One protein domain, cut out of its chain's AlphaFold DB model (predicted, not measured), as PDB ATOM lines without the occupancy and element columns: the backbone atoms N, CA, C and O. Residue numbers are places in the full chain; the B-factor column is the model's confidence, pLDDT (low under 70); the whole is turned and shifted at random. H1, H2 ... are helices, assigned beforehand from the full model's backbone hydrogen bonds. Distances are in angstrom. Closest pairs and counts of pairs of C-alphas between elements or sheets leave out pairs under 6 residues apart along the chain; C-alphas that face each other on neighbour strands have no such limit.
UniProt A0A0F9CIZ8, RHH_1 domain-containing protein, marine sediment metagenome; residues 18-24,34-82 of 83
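What this domain is: This is residues 18 to 24 and 34 to 82 of the 83 residues of the protein "RHH_1 domain-containing protein" of marine sediment metagenome (UniProt A0A0F9CIZ8). One long helix, H2, makes most of the length of a rod, with a short helix near each end, H1 beyond its first residues and H3 after a turn of the chain past its last. The three helices touch nowhere. The printed part has 56 residues with three named helices, in the order H1, H2, H3, and no named strand; the class is all helix. It is extended, with a radius of gyration of the C-alphas of 20.3 A and spans of 62 by 18 by 14 A.

Where its parts are: H2, residues 34 to 66, measures 48.4 A, from C-alpha 34 at (107.532, 179.358, 119.094) to C-alpha 66 at (129.371, 148.541, 149.299). H3 is residues 72 to 80, 12.1 A. H1 is residues 18 to 24, 9.8 A, beginning at C-alpha 18 at (118.545, 187.993, 125.183).

How they stand to each other: Residues 38 to 60 of H2 stand free. H2 is apart from H3 and from H1, and H1 is apart from H3. In H1, H2 and H3 every O i to N i+4 pair is within hydrogen-bond range.

The domain as a whole: The farthest C-alphas, of Glu 20 and Gly 82, are 64.0 A apart. Residues 25 to 33 are not printed; C-alphas 24 and 34 are 13.7 A apart across this cut. The link from H2 to H3 is tight. No printed residue has a pLDDT under 70.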
ATOM      1  N   MET A  18     118.965 189.381 125.348       97.75
ATOM      2  CA  MET A  18     118.545 187.993 125.183       97.75
ATOM      3  C   MET A  18     117.421 187.845 124.149       97.75
ATOM      4  O   MET A  18     117.454 186.915 123.343       97.75
ATOM      5  N   ALA A  19     116.434 188.745 124.130       97.25
ATOM      6  CA  ALA A  19     115.363 188.715 123.132       97.25
ATOM      7  C   ALA A  19     115.902 188.924 121.705       97.25
ATOM      8  O   ALA A  19     115.472 188.247 120.765       97.25
ATOM      9  N   GLU A  20     116.870 189.829 121.539       97.94
ATOM     10  CA  GLU A  20     117.533 190.083 120.259       97.94
ATOM     11  C   GLU A  20     118.374 188.886 119.798       97.94
ATOM     12  O   GLU A  20     118.335 188.501 118.624       97.94
ATOM     13  N   GLU A  21     119.125 188.268 120.708       97.81
ATOM     14  CA  GLU A  21     119.884 187.048 120.429       97.81
ATOM     15  C   GLU A  21     118.973 185.879 120.064       97.81
ATOM     16  O   GLU A  21     119.240 185.155 119.101       97.81
ATOM     17  N   TYR A  22     117.862 185.734 120.782       97.06
ATOM     18  CA  TYR A  22     116.858 184.718 120.519       97.06
ATOM     19  C   TYR A  22     116.284 184.839 119.100       97.06
ATOM     20  O   TYR A  22     116.161 183.845 118.377       97.06
ATOM     21  N   ASP A  23     115.998 186.064 118.660       96.88
ATOM     22  CA  ASP A  23     115.551 186.342 117.296       96.88
ATOM     23  C   ASP A  23     116.595 186.010 116.240       96.88
ATOM     24  O   ASP A  23     116.278 185.395 115.215       96.88
ATOM     25  N   LYS A  24     117.846 186.418 116.474       98.06
ATOM     26  CA  LYS A  24     118.964 186.107 115.577       98.06
ATOM     27  C   LYS A  24     119.142 184.594 115.462       98.06
ATOM     28  O   LYS A  24     119.302 184.082 114.352       98.06
ATOM     29  N   SER A  34     108.233 180.428 118.367       94.56
ATOM     30  CA  SER A  34     107.532 179.358 119.094       94.56
ATOM     31  C   SER A  34     108.083 177.958 118.808       94.56
ATOM     32  O   SER A  34     107.952 177.058 119.638       94.56
ATOM     33  N   VAL A  35     108.649 177.723 117.622       96.12
ATOM     34  CA  VAL A  35     109.312 176.455 117.283       96.12
ATOM     35  C   VAL A  35     110.622 176.339 118.046       96.12
ATOM     36  O   VAL A  35     110.787 175.357 118.766       96.12
ATOM     37  N   LEU A  36     111.479 177.360 117.968       97.19
ATOM     38  CA  LEU A  36     112.746 177.376 118.697       97.19
ATOM     39  C   LEU A  36     112.523 177.178 120.206       97.19
ATOM     40  O   LEU A  36     113.172 176.333 120.815       97.19
ATOM     41  N   PHE A  37     111.524 177.853 120.785       96.06
ATOM     42  CA  PHE A  37     111.236 177.763 122.218       96.06
ATOM     43  C   PHE A  37     110.856 176.340 122.626       96.06
ATOM     44  O   PHE A  37     111.340 175.826 123.629       96.06
ATOM     45  N   ARG A  38     109.994 175.680 121.841       95.31
ATOM     46  CA  ARG A  38     109.566 174.304 122.133       95.31
ATOM     47  C   ARG A  38     110.724 173.322 122.066       95.31
ATOM     48  O   ARG A  38     110.811 172.446 122.917       95.31
ATOM     49  N   GLU A  39     111.599 173.458 121.079       97.31
ATOM     50  CA  GLU A  39     112.773 172.595 120.969       97.31
ATOM     51  C   GLU A  39     113.750 172.817 122.123       97.31
ATOM     52  O   GLU A  39     114.185 171.847 122.737       97.31
ATOM     53  N   MET A  40     114.031 174.078 122.471       96.38
ATOM     54  CA  MET A  40     114.863 174.419 123.627       96.38
ATOM     55  C   MET A  40     114.264 173.875 124.926       96.38
ATOM     56  O   MET A  40     114.980 173.292 125.734       96.38
ATOM     57  N   PHE A  41     112.948 173.996 125.107       96.44
ATOM     58  CA  PHE A  41     112.248 173.456 126.269       96.44
ATOM     59  C   PHE A  41     112.378 171.930 126.366       96.44
ATOM     60  O   PHE A  41     112.665 171.394 127.436       96.44
ATOM     61  N   LEU A  42     112.206 171.214 125.250       97.94
ATOM     62  CA  LEU A  42     112.372 169.759 125.215       97.94
ATOM     63  C   LEU A  42     113.824 169.342 125.468       97.94
ATOM     64  O   LEU A  42     114.059 168.385 126.207       97.94
ATOM     65  N   ALA A  43     114.787 170.068 124.900       97.94
ATOM     66  CA  ALA A  43     116.206 169.838 125.140       97.94
ATOM     67  C   ALA A  43     116.559 170.045 126.620       97.94
ATOM     68  O   ALA A  43     117.207 169.188 127.220       97.94
ATOM     69  N   TYR A  44     116.058 171.120 127.234       98.00
ATOM     70  CA  TYR A  44     116.239 171.389 128.658       98.00
ATOM     71  C   TYR A  44     115.619 170.289 129.529       98.00
ATOM     72  O   TYR A  44     116.274 169.775 130.433       98.00
ATOM     73  N   LYS A  45     114.390 169.851 129.216       98.06
ATOM     74  CA  LYS A  45     113.739 168.740 129.924       98.06
ATOM     75  C   LYS A  45     114.559 167.450 129.832       98.06
ATOM     76  O   LYS A  45     114.725 166.766 130.837       98.06
ATOM     77  N   LYS A  46     115.071 167.115 128.643       98.19
ATOM     78  CA  LYS A  46     115.924 165.935 128.448       98.19
ATOM     79  C   LYS A  46     117.196 166.033 129.291       98.19
ATOM     80  O   LYS A  46     117.544 165.067 129.957       98.19
ATOM     81  N   HIS A  47     117.849 167.192 129.284       98.06
ATOM     82  CA  HIS A  47     119.059 167.425 130.068       98.06
ATOM     83  C   HIS A  47     118.813 167.275 131.578       98.06
ATOM     84  O   HIS A  47     119.600 166.626 132.262       98.06
ATOM     85  N   ALA A  48     117.701 167.814 132.087       97.88
ATOM     86  CA  ALA A  48     117.326 167.671 133.491       97.88
ATOM     87  C   ALA A  48     117.105 166.198 133.886       97.88
ATOM     88  O   ALA A  48     117.655 165.749 134.887       97.88
ATOM     89  N   LEU A  49     116.373 165.437 133.065       97.94
ATOM     90  CA  LEU A  49     116.147 164.004 133.297       97.94
ATOM     91  C   LEU A  49     117.443 163.191 133.235       97.94
ATOM     92  O   LEU A  49     117.648 162.280 134.028       97.94
ATOM     93  N   GLU A  50     118.330 163.512 132.295       97.88
ATOM     94  CA  GLU A  50     119.627 162.849 132.180       97.88
ATOM     95  C   GLU A  50     120.508 163.115 133.405       97.88
ATOM     96  O   GLU A  50     121.189 162.206 133.881       97.88
ATOM     97  N   LYS A  51     120.475 164.340 133.939       97.62
ATOM     98  CA  LYS A  51     121.179 164.689 135.173       97.62
ATOM     99  C   LYS A  51     120.660 163.868 136.357       97.62
ATOM    100  O   LYS A  51     121.457 163.212 137.019       97.62
ATOM    101  N   GLU A  52     119.344 163.847 136.563       97.25
ATOM    102  CA  GLU A  52     118.703 163.065 137.629       97.25
ATOM    103  C   GLU A  52     119.026 161.567 137.505       97.25
ATOM    104  O   GLU A  52     119.424 160.920 138.472       97.25
ATOM    105  N   PHE A  53     118.946 161.018 136.290       97.69
ATOM    106  CA  PHE A  53     119.283 159.620 136.032       97.69
ATOM    107  C   PHE A  53     120.735 159.291 136.405       97.69
ATOM    108  O   PHE A  53     120.993 158.272 137.046       97.69
ATOM    109  N   ARG A  54     121.693 160.151 136.040       97.25
ATOM    110  CA  ARG A  54     123.115 159.952 136.368       97.25
ATOM    111  C   ARG A  54     123.388 160.060 137.867       97.25
ATOM    112  O   ARG A  54     124.232 159.324 138.381       97.25
ATOM    113  N   GLU A  55     122.686 160.942 138.573       97.06
ATOM    114  CA  GLU A  55     122.772 161.056 140.035       97.06
ATOM    115  C   GLU A  55     122.284 159.764 140.709       97.06
ATOM    116  O   GLU A  55     123.008 159.178 141.517       97.06
ATOM    117  N   LEU A  56     121.121 159.250 140.293       97.12
ATOM    118  CA  LEU A  56     120.589 157.965 140.758       97.12
ATOM    119  C   LEU A  56     121.525 156.797 140.440       97.12
ATOM    120  O   LEU A  56     121.752 155.935 141.290       97.12
ATOM    121  N   GLN A  57     122.099 156.773 139.237       95.25
ATOM    122  CA  GLN A  57     123.048 155.740 138.836       95.25
ATOM    123  C   GLN A  57     124.311 155.778 139.702       95.25
ATOM    124  O   GLN A  57     124.781 154.734 140.148       95.25
ATOM    125  N   THR A  58     124.845 156.969 139.980       96.00
ATOM    126  CA  THR A  58     126.035 157.144 140.827       96.00
ATOM    127  C   THR A  58     125.773 156.654 142.249       96.00
ATOM    128  O   THR A  58     126.575 155.899 142.806       96.00
ATOM    129  N   TYR A  59     124.624 157.029 142.815       95.38
ATOM    130  CA  TYR A  59     124.176 156.537 144.113       95.38
ATOM    131  C   TYR A  59     124.047 155.005 144.120       95.38
ATOM    132  O   TYR A  59     124.638 154.334 144.967       95.38
ATOM    133  N   GLY A  60     123.343 154.442 143.134       93.56
ATOM    134  CA  GLY A  60     123.115 153.003 143.022       93.56
ATOM    135  C   GLY A  60     124.406 152.198 142.870       93.56
ATOM    136  O   GLY A  60     124.578 151.196 143.557       93.56
ATOM    137  N   VAL A  61     125.345 152.656 142.036       93.94
ATOM    138  CA  VAL A  61     126.663 152.017 141.862       93.94
ATOM    139  C   VAL A  61     127.463 152.034 143.163       93.94
ATOM    140  O   VAL A  61     128.125 151.048 143.482       93.94
ATOM    141  N   THR A  62     127.405 153.130 143.919       94.88
ATOM    142  CA  THR A  62     128.106 153.240 145.206       94.88
ATOM    143  C   THR A  62     127.553 152.222 146.203       94.88
ATOM    144  O   THR A  62     128.303 151.398 146.719       94.88
ATOM    145  N   LEU A  63     126.229 152.185 146.364       94.44
ATOM    146  CA  LEU A  63     125.552 151.243 147.256       94.44
ATOM    147  C   LEU A  63     125.750 149.778 146.834       94.44
ATOM    148  O   LEU A  63     125.927 148.901 147.677       94.44
ATOM    149  N   ALA A  64     125.720 149.494 145.530       93.75
ATOM    150  CA  ALA A  64     125.937 148.153 144.998       93.75
ATOM    151  C   ALA A  64     127.356 147.658 145.305       93.75
ATOM    152  O   ALA A  64     127.518 146.535 145.775       93.75
ATOM    153  N   ARG A  65     128.373 148.516 145.137       93.69
ATOM    154  CA  ARG A  65     129.766 148.197 145.489       93.69
ATOM    155  C   ARG A  65     129.938 147.923 146.978       93.69
ATOM    156  O   ARG A  65     130.569 146.931 147.324       93.69
ATOM    157  N   GLU A  66     129.355 148.753 147.842       94.12
ATOM    158  CA  GLU A  66     129.371 148.541 149.299       94.12
ATOM    159  C   GLU A  66     128.733 147.203 149.701       94.12
ATOM    160  O   GLU A  66     129.170 146.567 150.658       94.12
ATOM    161  N   LYS A  67     127.725 146.751 148.947       91.69
ATOM    162  CA  LYS A  67     127.026 145.478 149.164       91.69
ATOM    163  C   LYS A  67     127.590 144.298 148.366       91.69
ATOM    164  O   LYS A  67     127.042 143.204 148.462       91.69
ATOM    165  N   GLY A  68     128.650 144.497 147.580       93.88
ATOM    166  CA  GLY A  68     129.236 143.457 146.730       93.88
ATOM    167  C   GLY A  68     128.311 142.942 145.618       93.88
ATOM    168  O   GLY A  68     128.439 141.792 145.211       93.88
ATOM    169  N   LEU A  69     127.371 143.766 145.145       93.62
ATOM    170  CA  LEU A  69     126.434 143.432 144.070       93.62
ATOM    171  C   LEU A  69     126.990 143.940 142.735       93.62
ATOM    172  O   LEU A  69     127.189 145.146 142.569       93.62
ATOM    173  N   PHE A  70     127.213 143.047 141.771       92.25
ATOM    174  CA  PHE A  70     127.799 143.412 140.471       92.25
ATOM    175  C   PHE A  70     126.962 142.954 139.279       92.25
ATOM    176  O   PHE A  70     127.167 143.434 138.164       92.25
ATOM    177  N   THR A  71     126.018 142.045 139.507       93.00
ATOM    178  CA  THR A  71     125.159 141.465 138.477       93.00
ATOM    179  C   THR A  71     123.689 141.541 138.875       93.00
ATOM    180  O   THR A  71     123.352 141.653 140.055       93.00
ATOM    181  N   GLU A  72     122.796 141.423 137.893       88.94
ATOM    182  CA  GLU A  72     121.356 141.311 138.159       88.94
ATOM    183  C   GLU A  72     121.037 140.089 139.037       88.94
ATOM    184  O   GLU A  72     120.207 140.183 139.936       88.94
ATOM    185  N   SER A  73     121.772 138.980 138.876       92.62
ATOM    186  CA  SER A  73     121.610 137.789 139.721       92.62
ATOM    187  C   SER A  73     121.962 138.047 141.191       92.62
ATOM    188  O   SER A  73     121.331 137.472 142.077       92.62
ATOM    189  N   ASP A  74     122.933 138.918 141.486       91.44
ATOM    190  CA  ASP A  74     123.258 139.289 142.874       91.44
ATOM    191  C   ASP A  74     122.102 140.062 143.516       91.44
ATOM    192  O   ASP A  74     121.777 139.851 144.687       91.44
ATOM    193  N   VAL A  75     121.439 140.918 142.732       89.12
ATOM    194  CA  VAL A  75     120.242 141.652 143.161       89.12
ATOM    195  C   VAL A  75     119.079 140.691 143.394       89.12
ATOM    196  O   VAL A  75     118.433 140.768 144.436       89.12
ATOM    197  N   GLU A  76     118.829 139.762 142.470       91.38
ATOM    198  CA  GLU A  76     117.780 138.749 142.624       91.38
ATOM    199  C   GLU A  76     118.000 137.898 143.875       91.38
ATOM    200  O   GLU A  76     117.083 137.753 144.683       91.38
ATOM    201  N   LYS A  77     119.221 137.395 144.094       91.06
ATOM    202  CA  LYS A  77     119.561 136.648 145.312       91.06
ATOM    203  C   LYS A  77     119.283 137.481 146.559       91.06
ATOM    204  O   LYS A  77     118.644 136.976 147.471       91.06
ATOM    205  N   LEU A  78     119.705 138.746 146.593       88.88
ATOM    206  CA  LEU A  78     119.470 139.624 147.742       88.88
ATOM    207  C   LEU A  78     117.973 139.858 148.014       88.88
ATOM    208  O   LEU A  78     117.558 139.892 149.170       88.88
ATOM    209  N   VAL A  79     117.160 140.039 146.969       89.56
ATOM    210  CA  VAL A  79     115.723 140.345 147.091       89.56
ATOM    211  C   VAL A  79     114.892 139.100 147.415       89.56
ATOM    212  O   VAL A  79     113.928 139.186 148.175       89.56
ATOM    213  N   PHE A  80     115.250 137.946 146.851       91.19
ATOM    214  CA  PHE A  80     114.460 136.714 146.932       91.19
ATOM    215  C   PHE A  80     115.000 135.681 147.925       91.19
ATOM    216  O   PHE A  80     114.376 134.642 148.092       91.19
ATOM    217  N   GLN A  81     116.092 135.961 148.643       77.69
ATOM    218  CA  GLN A  81     116.718 135.034 149.602       77.69
ATOM    219  C   GLN A  81     115.806 134.516 150.736       77.69
ATOM    220  O   GLN A  81     116.213 133.605 151.452       77.69
ATOM    221  N   GLY A  82     114.599 135.066 150.920       71.12
ATOM    222  CA  GLY A  82     113.646 134.673 151.969       71.12
ATOM    223  C   GLY A  82     112.221 134.373 151.486       71.12
ATOM    224  O   GLY A  82     111.296 134.442 152.295       71.12
TER     225      GLY A  82